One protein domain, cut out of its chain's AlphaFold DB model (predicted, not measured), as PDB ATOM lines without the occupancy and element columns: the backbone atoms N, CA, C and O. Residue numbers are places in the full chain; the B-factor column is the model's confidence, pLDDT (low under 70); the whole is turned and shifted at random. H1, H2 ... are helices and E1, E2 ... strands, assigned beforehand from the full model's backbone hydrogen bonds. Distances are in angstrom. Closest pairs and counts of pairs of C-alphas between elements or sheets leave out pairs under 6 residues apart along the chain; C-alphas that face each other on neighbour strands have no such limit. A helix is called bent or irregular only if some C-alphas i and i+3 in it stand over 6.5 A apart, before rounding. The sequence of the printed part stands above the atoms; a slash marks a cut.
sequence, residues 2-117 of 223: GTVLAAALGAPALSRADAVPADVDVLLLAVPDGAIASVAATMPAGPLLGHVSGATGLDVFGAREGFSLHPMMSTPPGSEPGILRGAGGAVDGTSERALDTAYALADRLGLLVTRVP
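This is residues 2 to 117 of the 223 residues of the protein "Putative short-subunit dehydrogenase-like oxidoreductase (DUF2520 family)" of Solirubrobacter pauli (UniProt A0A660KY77). Picture a strongly twisted sheet of five strands as a slab, with the long helix H5 packed on one face and the short helices H2 and H3 on the other, while H1 and H4 make a small pair near the last residues of H5. Residues 10 to 25, with no named element, swing round the outside from H1 to E1. The printed part has 116 residues with five named helices and five named strands, in the order H1 E1 H2 E2 H3 E3 H4 E4 H5 E5. The sheet runs E1 E2 E3 E4 E5 and is mixed, with E3 and E4 the antiparallel pair, and the class is mixed, helices and strands. The whole is compact, with a radius of gyration of the C-alphas of 13.1 A, and rounded, with spans of 33 by 30 by 26 A.

Begin at Gly 2, where H1, residues 2 to 9, only grazes the sheet, with its residues 2 to 6. Next look at E1, residues 26 to 29, an edge strand parallel to its neighbour E2, residues 48 to 51; N 29 and O 50 are 2.7 A apart, within hydrogen-bond range. Between them H2, residues 33 to 42, is on the sheet at a height over the sheet of 9.2 A, over E2, and runs along the strands, at 11 degrees to E2 on the local plane. H2 touches H3, residues 58 to 61, with the C-alphas of Ala 37 and Val 60 closest at 4.5 A. H3 is on the same face, 8.0 A over the sheet and over none of its strands, but only just: two of its C-alphas fall on E2 and two on E3, residues 66 to 71. E3 is parallel to E2, with N 67 and O 49 2.9 A apart. Go on to H4, residues 81 to 84, which is not on the sheet and touches H1; the C-alphas of Ala 8 and Pro 81 are closest at 4.9 A. E4, residues 88 to 93, is antiparallel to E3 at 175 degrees, with N 70 and O 90 2.9 A apart. H5, residues 96 to 109, is on the sheet, on the face opposite to H2 and H3; H5 on one face of the sheet and H2 on the other make three layers, helices on both faces of one sheet; the closest C-alphas of H5 and E4 are those of Leu 99 and Gly 93, 4.1 A apart. With residues 105 to 109 alone H5 touches H1, about perpendicular at 84 degrees, closest at the C-alphas of Leu 109 and Ala 8, 6.2 A apart. The last strand, E5, residues 112 to 115, is parallel to E4, with N 89 and O 112 3.0 A apart. E1, H2, E2, then E2, H3, E3, and E4, H5, E5 are strand-helix-strand units, two parallel neighbour strands with a helix between, each with a right-handed crossover. Every O i to N i+4 pair is within hydrogen-bond range in H1 and H5, and 3 of 6 are in H2; H3 and H4 are too short for such a pair.

Find C-alpha 2 at (47.455, -50.339, 5.807), where H1 begins; it is 10.6 A long. H2 spans 15.6 A and is irregular, with C-alphas 34 and 37 7.4 A apart. E3 spans 16.9 A and E4 17.5 A. H5, the longest helix, runs 19.9 A from C-alpha 96 at (55.586, -34.519, 22.271). E5 ends at C-alpha 115, at (44.634, -33.748, 18.034).

The two C-alphas farthest apart are those of Ala 63 and Gly 78, 36.0 A. The printed part has no cut. The link from H1 to E1, 16 residues, is long. The mean pLDDT of the printed part is 94.5, and no printed residue is under 70.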
ATOM      1  N   GLY A   2      45.993 -50.125   5.730       91.69
ATOM      2  CA  GLY A   2      47.455 -50.339   5.807       91.69
ATOM      3  C   GLY A   2      48.211 -50.284   4.473       91.69
ATOM      4  O   GLY A   2      49.204 -49.575   4.365       91.69
ATOM      5  N   THR A   3      47.705 -50.950   3.431       92.06
ATOM      6  CA  THR A   3      48.302 -50.911   2.082       92.06
ATOM      7  C   THR A   3      48.254 -49.521   1.445       92.06
ATOM      8  O   THR A   3      49.220 -49.104   0.818       92.06
ATOM      9  N   VAL A   4      47.156 -48.786   1.648       95.44
ATOM     10  CA  VAL A   4      46.975 -47.408   1.160       95.44
ATOM     11  C   VAL A   4      47.983 -46.473   1.829       95.44
ATOM     12  O   VAL A   4      48.627 -45.687   1.145       95.44
ATOM     13  N   LEU A   5      48.168 -46.598   3.147       95.19
ATOM     14  CA  LEU A   5      49.135 -45.808   3.914       95.19
ATOM     15  C   LEU A   5      50.577 -46.107   3.504       95.19
ATOM     16  O   LEU A   5      51.345 -45.179   3.275       95.19
ATOM     17  N   ALA A   6      50.934 -47.388   3.386       94.75
ATOM     18  CA  ALA A   6      52.264 -47.803   2.957       94.75
ATOM     19  C   ALA A   6      52.597 -47.225   1.572       94.75
ATOM     20  O   ALA A   6      53.623 -46.569   1.403       94.75
ATOM     21  N   ALA A   7      51.678 -47.367   0.611       95.06
ATOM     22  CA  ALA A   7      51.836 -46.807  -0.725       95.06
ATOM     23  C   ALA A   7      51.905 -45.266  -0.719       95.06
ATOM     24  O   ALA A   7      52.772 -44.697  -1.378       95.06
ATOM     25  N   ALA A   8      51.053 -44.584   0.054       95.31
ATOM     26  CA  ALA A   8      51.057 -43.123   0.163       95.31
ATOM     27  C   ALA A   8      52.344 -42.568   0.803       95.31
ATOM     28  O   ALA A   8      52.812 -41.498   0.419       95.31
ATOM     29  N   LEU A   9      52.936 -43.297   1.754       95.06
ATOM     30  CA  LEU A   9      54.182 -42.921   2.431       95.06
ATOM     31  C   LEU A   9      55.445 -43.364   1.679       95.06
ATOM     32  O   LEU A   9      56.546 -42.993   2.093       95.06
ATOM     33  N   GLY A  10      55.310 -44.159   0.611       94.56
ATOM     34  CA  GLY A  10      56.443 -44.825  -0.036       94.56
ATOM     35  C   GLY A  10      57.176 -45.786   0.908       94.56
ATOM     36  O   GLY A  10      58.389 -45.941   0.806       94.56
ATOM     37  N   ALA A  11      56.453 -46.375   1.864       92.75
ATOM     38  CA  ALA A  11      56.986 -47.253   2.898       92.75
ATOM     39  C   ALA A  11      56.695 -48.731   2.576       92.75
ATOM     40  O   ALA A  11      55.670 -49.038   1.958       92.75
ATOM     41  N   PRO A  12      57.557 -49.671   3.004       92.81
ATOM     42  CA  PRO A  12      57.289 -51.094   2.841       92.81
ATOM     43  C   PRO A  12      56.084 -51.524   3.690       92.81
ATOM     44  O   PRO A  12      55.974 -51.174   4.866       92.81
ATOM     45  N   ALA A  13      55.185 -52.316   3.103       92.75
ATOM     46  CA  ALA A  13      54.131 -52.997   3.844       92.75
ATOM     47  C   ALA A  13      54.657 -54.345   4.352       92.75
ATOM     48  O   ALA A  13      55.159 -55.143   3.564       92.75
ATOM     49  N   LEU A  14      54.511 -54.597   5.653       91.56
ATOM     50  CA  LEU A  14      54.897 -55.853   6.293       91.56
ATOM     51  C   LEU A  14      53.651 -56.636   6.712       91.56
ATOM     52  O   LEU A  14      52.665 -56.069   7.191       91.56
ATOM     53  N   SER A  15      53.700 -57.953   6.551       90.75
ATOM     54  CA  SER A  15      52.778 -58.880   7.194       90.75
ATOM     55  C   SER A  15      53.231 -59.172   8.628       90.75
ATOM     56  O   SER A  15      54.358 -58.891   9.026       90.75
ATOM     57  N   ARG A  16      52.358 -59.798   9.426       83.00
ATOM     58  CA  ARG A  16      52.694 -60.196  10.806       83.00
ATOM     59  C   ARG A  16      53.814 -61.235  10.906       83.00
ATOM     60  O   ARG A  16      54.364 -61.400  11.987       83.00
ATOM     61  N   ALA A  17      54.073 -61.979   9.831       84.88
ATOM     62  CA  ALA A  17      55.104 -63.011   9.802       84.88
ATOM     63  C   ALA A  17      56.479 -62.455   9.408       84.88
ATOM     64  O   ALA A  17      57.485 -63.138   9.599       84.88
ATOM     65  N   ASP A  18      56.526 -61.238   8.864       88.88
ATOM     66  CA  ASP A  18      57.766 -60.632   8.404       88.88
ATOM     67  C   ASP A  18      58.575 -60.091   9.583       88.88
ATOM     68  O   ASP A  18      58.035 -59.542  10.548       88.88
ATOM     69  N   ALA A  19      59.896 -60.234   9.498       87.75
ATOM     70  CA  ALA A  19      60.792 -59.612  10.458       87.75
ATOM     71  C   ALA A  19      60.798 -58.091  10.258       87.75
ATOM     72  O   ALA A  19      60.881 -57.597   9.133       87.75
ATOM     73  N   VAL A  20      60.757 -57.350  11.364       89.50
ATOM     74  CA  VAL A  20      60.960 -55.900  11.344       89.50
ATOM     75  C   VAL A  20      62.435 -55.609  11.015       89.50
ATOM     76  O   VAL A  20      63.304 -56.147  11.707       89.50
ATOM     77  N   PRO A  21      62.741 -54.773  10.002       88.00
ATOM     78  CA  PRO A  21      64.115 -54.364   9.713       88.00
ATOM     79  C   PRO A  21      64.767 -53.636  10.899       88.00
ATOM     80  O   PRO A  21      64.096 -52.956  11.674       88.00
ATOM     81  N   ALA A  22      66.083 -53.787  11.055       83.12
ATOM     82  CA  ALA A  22      66.809 -53.275  12.222       83.12
ATOM     83  C   ALA A  22      66.917 -51.736  12.264       83.12
ATOM     84  O   ALA A  22      67.169 -51.170  13.324       83.12
ATOM     85  N   ASP A  23      66.733 -51.071  11.126       87.19
ATOM     86  CA  ASP A  23      66.911 -49.638  10.882       87.19
ATOM     87  C   ASP A  23      65.577 -48.889  10.709       87.19
ATOM     88  O   ASP A  23      65.463 -47.954   9.919       87.19
ATOM     89  N   VAL A  24      64.542 -49.302  11.447       92.25
ATOM     90  CA  VAL A  24      63.218 -48.666  11.414       92.25
ATOM     91  C   VAL A  24      63.043 -47.700  12.582       92.25
ATOM     92  O   VAL A  24      63.071 -48.106  13.743       92.25
ATOM     93  N   ASP A  25      62.758 -46.433  12.275       93.31
ATOM     94  CA  ASP A  25      62.445 -45.410  13.284       93.31
ATOM     95  C   ASP A  25      60.987 -45.470  13.765       93.31
ATOM     96  O   ASP A  25      60.684 -45.136  14.914       93.31
ATOM     97  N   VAL A  26      60.067 -45.881  12.883       96.00
ATOM     98  CA  VAL A  26      58.617 -45.864  13.118       96.00
ATOM     99  C   VAL A  26      57.950 -47.120  12.565       96.00
ATOM    100  O   VAL A  26      58.098 -47.448  11.390       96.00
ATOM    101  N   LEU A  27      57.132 -47.774  13.390       96.12
ATOM    102  CA  LEU A  27      56.256 -48.875  12.987       96.12
ATOM    103  C   LEU A  27      54.791 -48.465  13.109       96.12
ATOM    104  O   LEU A  27      54.297 -48.249  14.213       96.12
ATOM    105  N   LEU A  28      54.077 -48.419  11.984       97.19
ATOM    106  CA  LEU A  28      52.650 -48.100  11.952       97.19
ATOM    107  C   LEU A  28      51.801 -49.378  11.878       97.19
ATOM    108  O   LEU A  28      51.752 -50.067  10.859       97.19
ATOM    109  N   LEU A  29      51.099 -49.686  12.964       96.69
ATOM    110  CA  LEU A  29      50.262 -50.868  13.123       96.69
ATOM    111  C   LEU A  29      48.892 -50.653  12.466       96.69
ATOM    112  O   LEU A  29      47.974 -50.072  13.047       96.69
ATOM    113  N   ALA A  30      48.744 -51.167  11.244       95.50
ATOM    114  CA  ALA A  30      47.484 -51.197  10.500       95.50
ATOM    115  C   ALA A  30      46.802 -52.574  10.581       95.50
ATOM    116  O   ALA A  30      46.549 -53.232   9.571       95.50
ATOM    117  N   VAL A  31      46.537 -53.014  11.810       94.62
ATOM    118  CA  VAL A  31      45.878 -54.285  12.145       94.62
ATOM    119  C   VAL A  31      44.462 -54.033  12.679       94.62
ATOM    120  O   VAL A  31      44.164 -52.895  13.034       94.62
ATOM    121  N   PRO A  32      43.589 -55.058  12.772       93.62
ATOM    122  CA  PRO A  32      42.303 -54.903  13.447       93.62
ATOM    123  C   PRO A  32      42.472 -54.373  14.874       93.62
ATOM    124  O   PRO A  32      43.369 -54.828  15.586       93.62
ATOM    125  N   ASP A  33      41.579 -53.477  15.291       92.19
ATOM    126  CA  ASP A  33      41.647 -52.739  16.560       92.19
ATOM    127  C   ASP A  33      41.902 -53.642  17.772       92.19
ATOM    128  O   ASP A  33      42.839 -53.425  18.539       92.19
ATOM    129  N   GLY A  34      41.147 -54.739  17.883       93.69
ATOM    130  CA  GLY A  34      41.284 -55.707  18.979       93.69
ATOM    131  C   GLY A  34      42.623 -56.455  19.027       93.69
ATOM    132  O   GLY A  34      42.879 -57.189  19.976       93.69
ATOM    133  N   ALA A  35      43.485 -56.295  18.022       96.12
ATOM    134  CA  ALA A  35      44.805 -56.910  17.965       96.12
ATOM    135  C   ALA A  35      45.962 -55.908  18.106       96.12
ATOM    136  O   ALA A  35      47.116 -56.322  18.029       96.12
ATOM    137  N   ILE A  36      45.690 -54.611  18.292       96.44
ATOM    138  CA  ILE A  36      46.744 -53.590  18.384       96.44
ATOM    139  C   ILE A  36      47.658 -53.868  19.583       96.44
ATOM    140  O   ILE A  36      48.867 -53.975  19.400       96.44
ATOM    141  N   ALA A  37      47.093 -54.056  20.778       96.75
ATOM    142  CA  ALA A  37      47.871 -54.271  22.000       96.75
ATOM    143  C   ALA A  37      48.748 -55.534  21.933       96.75
ATOM    144  O   ALA A  37      49.929 -55.503  22.276       96.75
ATOM    145  N   SER A  38      48.195 -56.649  21.440       96.19
ATOM    146  CA  SER A  38      48.940 -57.910  21.343       96.19
ATOM    147  C   SER A  38      50.059 -57.852  20.307       96.19
ATOM    148  O   SER A  38      51.122 -58.415  20.543       96.19
ATOM    149  N   VAL A  39      49.862 -57.142  19.191       95.50
ATOM    150  CA  VAL A  39      50.921 -56.919  18.196       95.50
ATOM    151  C   VAL A  39      51.973 -55.945  18.729       95.50
ATOM    152  O   VAL A  39      53.159 -56.219  18.609       95.50
ATOM    153  N   ALA A  40      51.576 -54.842  19.365       95.81
ATOM    154  CA  ALA A  40      52.510 -53.874  19.942       95.81
ATOM    155  C   ALA A  40      53.459 -54.516  20.973       95.81
ATOM    156  O   ALA A  40      54.646 -54.182  21.016       95.81
ATOM    157  N   ALA A  41      52.956 -55.474  21.758       94.56
ATOM    158  CA  ALA A  41      53.737 -56.213  22.747       94.56
ATOM    159  C   ALA A  41      54.816 -57.129  22.137       94.56
ATOM    160  O   ALA A  41      55.802 -57.423  22.811       94.56
ATOM    161  N   THR A  42      54.662 -57.577  20.885       93.25
ATOM    162  CA  THR A  42      55.647 -58.442  20.209       93.25
ATOM    163  C   THR A  42      56.660 -57.669  19.366       93.25
ATOM    164  O   THR A  42      57.639 -58.257  18.907       93.25
ATOM    165  N   MET A  43      56.453 -56.366  19.149       93.19
ATOM    166  CA  MET A  43      57.360 -55.545  18.342       93.19
ATOM    167  C   MET A  43      58.680 -55.269  19.072       93.19
ATOM    168  O   MET A  43      58.659 -55.007  20.280       93.19
ATOM    169  N   PRO A  44      59.823 -55.233  18.360       90.56
ATOM    170  CA  PRO A  44      61.120 -54.946  18.968       90.56
ATOM    171  C   PRO A  44      61.144 -53.568  19.642       90.56
ATOM    172  O   PRO A  44      60.385 -52.660  19.283       90.56
ATOM    173  N   ALA A  45      62.027 -53.411  20.628       87.88
ATOM    174  CA  ALA A  45      62.367 -52.106  21.185       87.88
ATOM    175  C   ALA A  45      63.175 -51.285  20.164       87.88
ATOM    176  O   ALA A  45      63.882 -51.860  19.339       87.88
ATOM    177  N   GLY A  46      63.075 -49.956  20.219       89.56
ATOM    178  CA  GLY A  46      63.731 -49.057  19.261       89.56
ATOM    179  C   GLY A  46      62.729 -48.181  18.507       89.56
ATOM    180  O   GLY A  46      62.636 -46.997  18.838       89.56
ATOM    181  N   PRO A  47      61.950 -48.736  17.555       94.50
ATOM    182  CA  PRO A  47      60.994 -47.954  16.786       94.50
ATOM    183  C   PRO A  47      59.892 -47.381  17.674       94.50
ATOM    184  O   PRO A  47      59.376 -48.046  18.585       94.50
ATOM    185  N   LEU A  48      59.484 -46.161  17.339       97.12
ATOM    186  CA  LEU A  48      58.257 -45.568  17.842       97.12
ATOM    187  C   LEU A  48      57.059 -46.317  17.240       97.12
ATOM    188  O   LEU A  48      57.006 -46.552  16.030       97.12
ATOM    189  N   LEU A  49      56.094 -46.698  18.078       97.62
ATOM    190  CA  LEU A  49      54.907 -47.414  17.620       97.62
ATOM    191  C   LEU A  49      53.767 -46.444  17.316       97.62
ATOM    192  O   LEU A  49      53.440 -45.580  18.121       97.62
ATOM    193  N   GLY A  50      53.132 -46.617  16.165       97.94
ATOM    194  CA  GLY A  50      51.899 -45.940  15.792       97.94
ATOM    195  C   GLY A  50      50.776 -46.943  15.573       97.94
ATOM    196  O   GLY A  50      51.041 -48.072  15.174       97.94
ATOM    197  N   HIS A  51      49.516 -46.557  15.745       97.50
ATOM    198  CA  HIS A  51      48.377 -47.321  15.220       97.50
ATOM    199  C   HIS A  51      47.428 -46.429  14.423       97.50
ATOM    200  O   HIS A  51      47.474 -45.204  14.525       97.50
ATOM    201  N   VAL A  52      46.525 -47.050  13.658       96.25
ATOM    202  CA  VAL A  52      45.571 -46.317  12.804       96.25
ATOM    203  C   VAL A  52      44.103 -46.506  13.164       96.25
ATOM    204  O   VAL A  52      43.244 -46.085  12.403       96.25
ATOM    205  N   SER A  53      43.789 -47.112  14.314       93.00
ATOM    206  CA  SER A  53      42.413 -47.114  14.831       93.00
ATOM    207  C   SER A  53      41.947 -45.704  15.211       93.00
ATOM    208  O   SER A  53      42.686 -44.937  15.836       93.00
ATOM    209  N   GLY A  54      40.696 -45.396  14.865       89.88
ATOM    210  CA  GLY A  54      40.006 -44.176  15.278       89.88
ATOM    211  C   GLY A  54      39.367 -44.238  16.667       89.88
ATOM    212  O   GLY A  54      39.014 -43.190  17.195       89.88
ATOM    213  N   ALA A  55      39.219 -45.430  17.253       88.25
ATOM    214  CA  ALA A  55      38.552 -45.633  18.544       88.25
ATOM    215  C   ALA A  55      39.520 -46.060  19.660       88.25
ATOM    216  O   ALA A  55      39.260 -45.798  20.831       88.25
ATOM    217  N   THR A  56      40.631 -46.714  19.317       91.25
ATOM    218  CA  THR A  56      41.630 -47.178  20.286       91.25
ATOM    219  C   THR A  56      42.468 -46.013  20.820       91.25
ATOM    220  O   THR A  56      42.886 -45.138  20.053       91.25
ATOM    221  N   GLY A  57      42.676 -46.001  22.141       93.62
ATOM    222  CA  GLY A  57      43.573 -45.083  22.841       93.62
ATOM    223  C   GLY A  57      45.025 -45.564  22.845       93.62
ATOM    224  O   GLY A  57      45.357 -46.614  22.302       93.62
ATOM    225  N   LEU A  58      45.908 -44.783  23.464       95.94
ATOM    226  CA  LEU A  58      47.352 -45.049  23.472       95.94
ATOM    227  C   LEU A  58      47.802 -46.008  24.588       95.94
ATOM    228  O   LEU A  58      48.956 -46.432  24.608       95.94
ATOM    229  N   ASP A  59      46.895 -46.389  25.489       95.31
ATOM    230  CA  ASP A  59      47.125 -47.352  26.573       95.31
ATOM    231  C   ASP A  59      47.557 -48.735  26.057       95.31
ATOM    232  O   ASP A  59      48.281 -49.463  26.738       95.31
ATOM    233  N   VAL A  60      47.215 -49.056  24.805       95.62
ATOM    234  CA  VAL A  60      47.656 -50.267  24.095       95.62
ATOM    235  C   VAL A  60      49.174 -50.408  23.964       95.62
ATOM    236  O   VAL A  60      49.656 -51.513  23.712       95.62
ATOM    237  N   PHE A  61      49.933 -49.322  24.129       96.50
ATOM    238  CA  PHE A  61      51.398 -49.341  24.100       96.50
ATOM    239  C   PHE A  61      52.036 -49.586  25.478       96.50
ATOM    240  O   PHE A  61      53.249 -49.804  25.567       96.50
ATOM    241  N   GLY A  62      51.248 -49.602  26.559       93.75
ATOM    242  CA  GLY A  62      51.744 -49.767  27.923       93.75
ATOM    243  C   GLY A  62      52.742 -48.669  28.302       93.75
ATOM    244  O   GLY A  62      52.429 -47.487  28.237       93.75
ATOM    245  N   ALA A  63      53.956 -49.058  28.699       92.31
ATOM    246  CA  ALA A  63      55.020 -48.118  29.067       92.31
ATOM    247  C   ALA A  63      55.821 -47.572  27.866       92.31
ATOM    248  O   ALA A  63      56.736 -46.771  28.058       92.31
ATOM    249  N   ARG A  64      55.547 -48.038  26.640       94.06
ATOM    250  CA  ARG A  64      56.266 -47.591  25.440       94.06
ATOM    251  C   ARG A  64      55.710 -46.258  24.956       94.06
ATOM    252  O   ARG A  64      54.504 -46.036  25.001       94.06
ATOM    253  N   GLU A  65      56.585 -45.421  24.403       95.44
ATOM    254  CA  GLU A  65      56.124 -44.285  23.611       95.44
ATOM    255  C   GLU A  65      55.363 -44.775  22.377       95.44
ATOM    256  O   GLU A  65      55.788 -45.722  21.700       95.44
ATOM    257  N   GLY A  66      54.268 -44.096  22.058       97.69
ATOM    258  CA  GLY A  66      53.525 -44.364  20.847       97.69
ATOM    259  C   GLY A  66      52.555 -43.260  20.467       97.69
ATOM    260  O   GLY A  66      52.318 -42.306  21.210       97.69
ATOM    261  N   PHE A  67      52.013 -43.384  19.267       98.38
ATOM    262  CA  PHE A  67      51.081 -42.426  18.699       98.38
ATOM    263  C   PHE A  67      49.927 -43.112  17.985       98.38
ATOM    264  O   PHE A  67      49.904 -44.319  17.742       98.38
ATOM    265  N   SER A  68      48.956 -42.301  17.605       97.69
ATOM    266  CA  SER A  68      47.867 -42.711  16.739       97.69
ATOM    267  C   SER A  68      47.743 -41.734  15.582       97.69
ATOM    268  O   SER A  68      47.962 -40.532  15.736       97.69
ATOM    269  N   LEU A  69      47.400 -42.271  14.418       97.69
ATOM    270  CA  LEU A  69      47.136 -41.523  13.201       97.69
ATOM    271  C   LEU A  69      45.977 -42.201  12.487       97.69
ATOM    272  O   LEU A  69      46.153 -43.242  11.859       97.69
ATOM    273  N   HIS A  70      44.790 -41.623  12.589       96.38
ATOM    274  CA  HIS A  70      43.597 -42.183  11.975       96.38
ATOM    275  C   HIS A  70      43.067 -41.248  10.885       96.38
ATOM    276  O   HIS A  70      42.509 -40.194  11.203       96.38
ATOM    277  N   PRO A  71      43.195 -41.628   9.602       95.44
ATOM    278  CA  PRO A  71      42.469 -40.973   8.525       95.44
ATOM    279  C   PRO A  71      40.963 -41.214   8.685       95.44
ATOM    280  O   PRO A  71      40.523 -42.363   8.693       95.44
ATOM    281  N   MET A  72      40.157 -40.152   8.760       93.50
ATOM    282  CA  MET A  72      38.693 -40.230   8.709       93.50
ATOM    283  C   MET A  72      38.242 -40.476   7.263       93.50
ATOM    284  O   MET A  72      37.679 -39.609   6.601       93.50
ATOM    285  N   MET A  73      38.556 -41.663   6.745       93.44
ATOM    286  CA  MET A  73      38.297 -42.025   5.358       93.44
ATOM    287  C   MET A  73      38.016 -43.518   5.216       93.44
ATOM    288  O   MET A  73      38.718 -44.358   5.783       93.44
ATOM    289  N   SER A  74      37.018 -43.858   4.400       87.94
ATOM    290  CA  SER A  74      36.780 -45.247   4.014       87.94
ATOM    291  C   SER A  74      37.786 -45.666   2.947       87.94
ATOM    292  O   SER A  74      37.890 -45.039   1.898       87.94
ATOM    293  N   THR A  75      38.526 -46.743   3.209       89.44
ATOM    294  CA  THR A  75      39.504 -47.311   2.266       89.44
ATOM    295  C   THR A  75      39.122 -48.750   1.910       89.44
ATOM    296  O   THR A  75      39.728 -49.688   2.448       89.44
ATOM    297  N   PRO A  76      38.094 -48.969   1.071       87.88
ATOM    298  CA  PRO A  76      37.764 -50.306   0.589       87.88
ATOM    299  C   PRO A  76      38.955 -50.951  -0.147       87.88
ATOM    300  O   PRO A  76      39.858 -50.242  -0.613       87.88
ATOM    301  N   PRO A  77      38.993 -52.292  -0.266       88.44
ATOM    302  CA  PRO A  77      40.017 -52.977  -1.051       88.44
ATOM    303  C   PRO A  77      40.140 -52.386  -2.463       88.44
ATOM    304  O   PRO A  77      39.133 -52.164  -3.128       88.44
ATOM    305  N   GLY A  78      41.373 -52.122  -2.904       89.31
ATOM    306  CA  GLY A  78      41.650 -51.489  -4.202       89.31
ATOM    307  C   GLY A  78      41.617 -49.956  -4.208       89.31
ATOM    308  O   GLY A  78      41.728 -49.365  -5.273       89.31
ATOM    309  N   SER A  79      41.473 -49.300  -3.050       94.12
ATOM    310  CA  SER A  79      41.588 -47.835  -2.971       94.12
ATOM    311  C   SER A  79      42.987 -47.350  -3.355       94.12
ATOM    312  O   SER A  79      43.985 -47.875  -2.859       94.12
ATOM    313  N   GLU A  80      43.043 -46.294  -4.162       95.31
ATOM    314  CA  GLU A  80      44.288 -45.621  -4.533       95.31
ATOM    315  C   GLU A  80      44.831 -44.745  -3.385       95.31
ATOM    316  O   GLU A  80      44.040 -44.153  -2.645       95.31
ATOM    317  N   PRO A  81      46.163 -44.566  -3.259       93.44
ATOM    318  CA  PRO A  81      46.780 -43.745  -2.208       93.44
ATOM    319  C   PRO A  81      46.257 -42.305  -2.146       93.44
ATOM    320  O   PRO A  81      46.176 -41.708  -1.074       93.44
ATOM    321  N   GLY A  82      45.864 -41.754  -3.299       94.75
ATOM    322  CA  GLY A  82      45.346 -40.391  -3.422       94.75
ATOM    323  C   GLY A  82      44.064 -40.119  -2.631       94.75
ATOM    324  O   GLY A  82      43.791 -38.958  -2.347       94.75
ATOM    325  N   ILE A  83      43.321 -41.156  -2.218       95.12
ATOM    326  CA  ILE A  83      42.080 -41.026  -1.433       95.12
ATOM    327  C   ILE A  83      42.285 -40.332  -0.076       95.12
ATOM    328  O   ILE A  83      41.337 -39.809   0.502       95.12
ATOM    329  N   LEU A  84      43.517 -40.329   0.441       96.25
ATOM    330  CA  LEU A  84      43.853 -39.705   1.720       96.25
ATOM    331  C   LEU A  84      44.061 -38.187   1.605       96.25
ATOM    332  O   LEU A  84      43.929 -37.482   2.600       96.25
ATOM    333  N   ARG A  85      44.366 -37.660   0.412       96.31
ATOM    334  CA  ARG A  85      44.663 -36.229   0.250       96.31
ATOM    335  C   ARG A  85      43.407 -35.391   0.486       96.31
ATOM    336  O   ARG A  85      42.401 -35.568  -0.192       96.31
ATOM    337  N   GLY A  86      43.496 -34.454   1.426       95.38
ATOM    338  CA  GLY A  86      42.388 -33.604   1.858       95.38
ATOM    339  C   GLY A  86      41.401 -34.291   2.804       95.38
ATOM    340  O   GLY A  86      40.454 -33.647   3.246       95.38
ATOM    341  N   ALA A  87      41.602 -35.572   3.138       95.88
ATOM    342  CA  ALA A  87      40.758 -36.251   4.111       95.88
ATOM    343  C   ALA A  87      41.041 -35.727   5.525       95.88
ATOM    344  O   ALA A  87      42.189 -35.460   5.886       95.88
ATOM    345  N   GLY A  88      39.989 -35.608   6.334       95.88
ATOM    346  CA  GLY A  88      40.131 -35.308   7.754       95.88
ATOM    347  C   GLY A  88      40.810 -36.451   8.511       95.88
ATOM    348  O   GLY A  88      40.918 -37.575   8.014       95.88
ATOM    349  N   GLY A  89      41.225 -36.205   9.747       96.50
ATOM    350  CA  GLY A  89      41.694 -37.272  10.619       96.50
ATOM    351  C   GLY A  89      41.975 -36.825  12.042       96.50
ATOM    352  O   GLY A  89      41.839 -35.654  12.394       96.50
ATOM    353  N   ALA A  90      42.393 -37.786  12.853       97.50
ATOM    354  CA  ALA A  90      42.784 -37.571  14.235       97.50
ATOM    355  C   ALA A  90      44.205 -38.062  14.479       97.50
ATOM    356  O   ALA A  90      44.603 -39.124  13.987       97.50
ATOM    357  N   VAL A  91      44.935 -37.312  15.299       98.31
ATOM    358  CA  VAL A  91      46.229 -37.722  15.848       98.31
ATOM    359  C   VAL A  91      46.222 -37.643  17.367       98.31
ATOM    360  O   VAL A  91      45.448 -36.895  17.959       98.31
ATOM    361  N   ASP A  92      47.085 -38.421  18.005       97.75
ATOM    362  CA  ASP A  92      47.432 -38.264  19.420       97.75
ATOM    363  C   ASP A  92      48.786 -38.925  19.695       97.75
ATOM    364  O   ASP A  92      49.210 -39.782  18.915       97.75
ATOM    365  N   GLY A  93      49.447 -38.567  20.794       97.56
ATOM    366  CA  GLY A  93      50.747 -39.124  21.173       97.56
ATOM    367  C   GLY A  93      50.957 -39.172  22.684       97.56
ATOM    368  O   GLY A  93      50.473 -38.310  23.413       97.56
ATOM    369  N   THR A  94      51.700 -40.178  23.155       97.31
ATOM    370  CA  THR A  94      52.040 -40.339  24.583       97.31
ATOM    371  C   THR A  94      53.099 -39.337  25.053       97.31
ATOM    372  O   THR A  94      53.277 -39.146  26.252       97.31
ATOM    373  N   SER A  95      53.830 -38.731  24.116       97.06
ATOM    374  CA  SER A  95      54.843 -37.694  24.331       97.06
ATOM    375  C   SER A  95      54.824 -36.691  23.171       97.06
ATOM    376  O   SER A  95      54.236 -36.971  22.123       97.06
ATOM    377  N   GLU A  96      55.474 -35.534  23.335       97.56
ATOM    378  CA  GLU A  96      55.586 -34.519  22.271       97.56
ATOM    379  C   GLU A  96      56.226 -35.102  21.007       97.56
ATOM    380  O   GLU A  96      55.655 -34.995  19.929       97.56
ATOM    381  N   ARG A  97      57.322 -35.859  21.151       97.69
ATOM    382  CA  ARG A  97      57.972 -36.572  20.040       97.69
ATOM    383  C   ARG A  97      56.999 -37.474  19.275       97.69
ATOM    384  O   ARG A  97      57.047 -37.542  18.043       97.69
ATOM    385  N   ALA A  98      56.146 -38.203  19.992       98.25
ATOM    386  CA  ALA A  98      55.196 -39.121  19.377       98.25
ATOM    387  C   ALA A  98      54.084 -38.373  18.629       98.25
ATOM    388  O   ALA A  98      53.736 -38.735  17.504       98.25
ATOM    389  N   LEU A  99      53.578 -37.294  19.228       98.44
ATOM    390  CA  LEU A  99      52.578 -36.427  18.617       98.44
ATOM    391  C   LEU A  99      53.129 -35.710  17.373       98.44
ATOM    392  O   LEU A  99      52.473 -35.712  16.333       98.44
ATOM    393  N   ASP A 100      54.348 -35.176  17.441       98.50
ATOM    394  CA  ASP A 100      55.029 -34.531  16.313       98.50
ATOM    395  C   ASP A 100      55.253 -35.514  15.160       98.50
ATOM    396  O   ASP A 100      55.042 -35.177  13.994       98.50
ATOM    397  N   THR A 101      55.603 -36.766  15.476       98.44
ATOM    398  CA  THR A 101      55.710 -37.830  14.468       98.44
ATOM    399  C   THR A 101      54.360 -38.096  13.795       98.44
ATOM    400  O   THR A 101      54.302 -38.235  12.571       98.44
ATOM    401  N   ALA A 102      53.265 -38.137  14.559       98.38
ATOM    402  CA  ALA A 102      51.926 -38.325  14.006       98.38
ATOM    403  C   ALA A 102      51.525 -37.176  13.068       98.38
ATOM    404  O   ALA A 102      51.022 -37.436  11.972       98.38
ATOM    405  N   TYR A 103      51.797 -35.925  13.453       98.69
ATOM    406  CA  TYR A 103      51.567 -34.758  12.598       98.69
ATOM    407  C   TYR A 103      52.425 -34.783  11.329       98.69
ATOM    408  O   TYR A 103      51.901 -34.556  10.241       98.69
ATOM    409  N   ALA A 104      53.711 -35.121  11.432       98.38
ATOM    410  CA  ALA A 104      54.598 -35.210  10.273       98.38
ATOM    411  C   ALA A 104      54.140 -36.289   9.275       98.38
ATOM    412  O   ALA A 104      54.182 -36.089   8.060       98.38
ATOM    413  N   LEU A 105      53.668 -37.438   9.767       98.12
ATOM    414  CA  LEU A 105      53.090 -38.475   8.912       98.12
ATOM    415  C   LEU A 105      51.767 -38.026   8.283       98.12
ATOM    416  O   LEU A 105      51.547 -38.284   7.101       98.12
ATOM    417  N   ALA A 106      50.907 -37.339   9.039       98.31
ATOM    418  CA  ALA A 106      49.658 -36.793   8.520       98.31
ATOM    419  C   ALA A 106      49.890 -35.790   7.380       98.31
ATOM    420  O   ALA A 106      49.237 -35.890   6.341       98.31
ATOM    421  N   ASP A 107      50.863 -34.889   7.542       98.19
ATOM    422  CA  ASP A 107      51.259 -33.913   6.523       98.19
ATOM    423  C   ASP A 107      51.743 -34.604   5.239       98.19
ATOM    424  O   ASP A 107      51.250 -34.326   4.143       98.19
ATOM    425  N   ARG A 108      52.606 -35.622   5.366       97.44
ATOM    426  CA  ARG A 108      53.072 -36.424   4.218       97.44
ATOM    427  C   ARG A 108      51.941 -37.140   3.477       97.44
ATOM    428  O   ARG A 108      52.036 -37.336   2.264       97.44
ATOM    429  N   LEU A 109      50.884 -37.530   4.186       97.19
ATOM    430  CA  LEU A 109      49.679 -38.137   3.611       97.19
ATOM    431  C   LEU A 109      48.712 -37.099   3.015       97.19
ATOM    432  O   LEU A 109      47.791 -37.469   2.285       97.19
ATOM    433  N   GLY A 110      48.920 -35.809   3.294       97.56
ATOM    434  CA  GLY A 110      48.020 -34.724   2.917       97.56
ATOM    435  C   GLY A 110      46.713 -34.718   3.709       97.56
ATOM    436  O   GLY A 110      45.690 -34.312   3.159       97.56
ATOM    437  N   LEU A 111      46.722 -35.211   4.950       98.06
ATOM    438  CA  LEU A 111      45.551 -35.246   5.823       98.06
ATOM    439  C   LEU A 111      45.344 -33.908   6.541       98.06
ATOM    440  O   LEU A 111      46.297 -33.246   6.948       98.06
ATOM    441  N   LEU A 112      44.083 -33.556   6.774       97.38
ATOM    442  CA  LEU A 112      43.669 -32.434   7.614       97.38
ATOM    443  C   LEU A 112      43.376 -32.965   9.022       97.38
ATOM    444  O   LEU A 112      42.250 -33.366   9.323       97.38
ATOM    445  N   VAL A 113      44.407 -33.045   9.865       97.69
ATOM    446  CA  VAL A 113      44.295 -33.667  11.195       97.69
ATOM    447  C   VAL A 113      44.207 -32.656  12.328       97.69
ATOM    448  O   VAL A 113      44.844 -31.606  12.301       97.69
ATOM    449  N   THR A 114      43.483 -33.048  13.373       96.81
ATOM    450  CA  THR A 114      43.460 -32.373  14.673       96.81
ATOM    451  C   THR A 114      43.839 -33.372  15.760       96.81
ATOM    452  O   THR A 114      43.602 -34.577  15.620       96.81
ATOM    453  N   ARG A 115      44.426 -32.896  16.864       97.38
ATOM    454  CA  ARG A 115      44.634 -33.748  18.034       97.38
ATOM    455  C   ARG A 115      43.293 -34.128  18.663       97.38
ATOM    456  O   ARG A 115      42.541 -33.244  19.060       97.38
ATOM    457  N   VAL A 116      43.039 -35.425  18.798       96.06
ATOM    458  CA  VAL A 116      41.881 -35.966  19.523       96.06
ATOM    459  C   VAL A 116      42.404 -36.872  20.639       96.06
ATOM    460  O   VAL A 116      42.890 -37.974  20.336       96.06
ATOM    461  N   PRO A 117      42.356 -36.412  21.902       90.50
ATOM    462  CA  PRO A 117      42.852 -37.183  23.030       90.50
ATOM    463  C   PRO A 117      41.931 -38.377  23.319       90.50
ATOM    464  O   PRO A 117      40.815 -38.467  22.798       90.50
TER     465      PRO A 117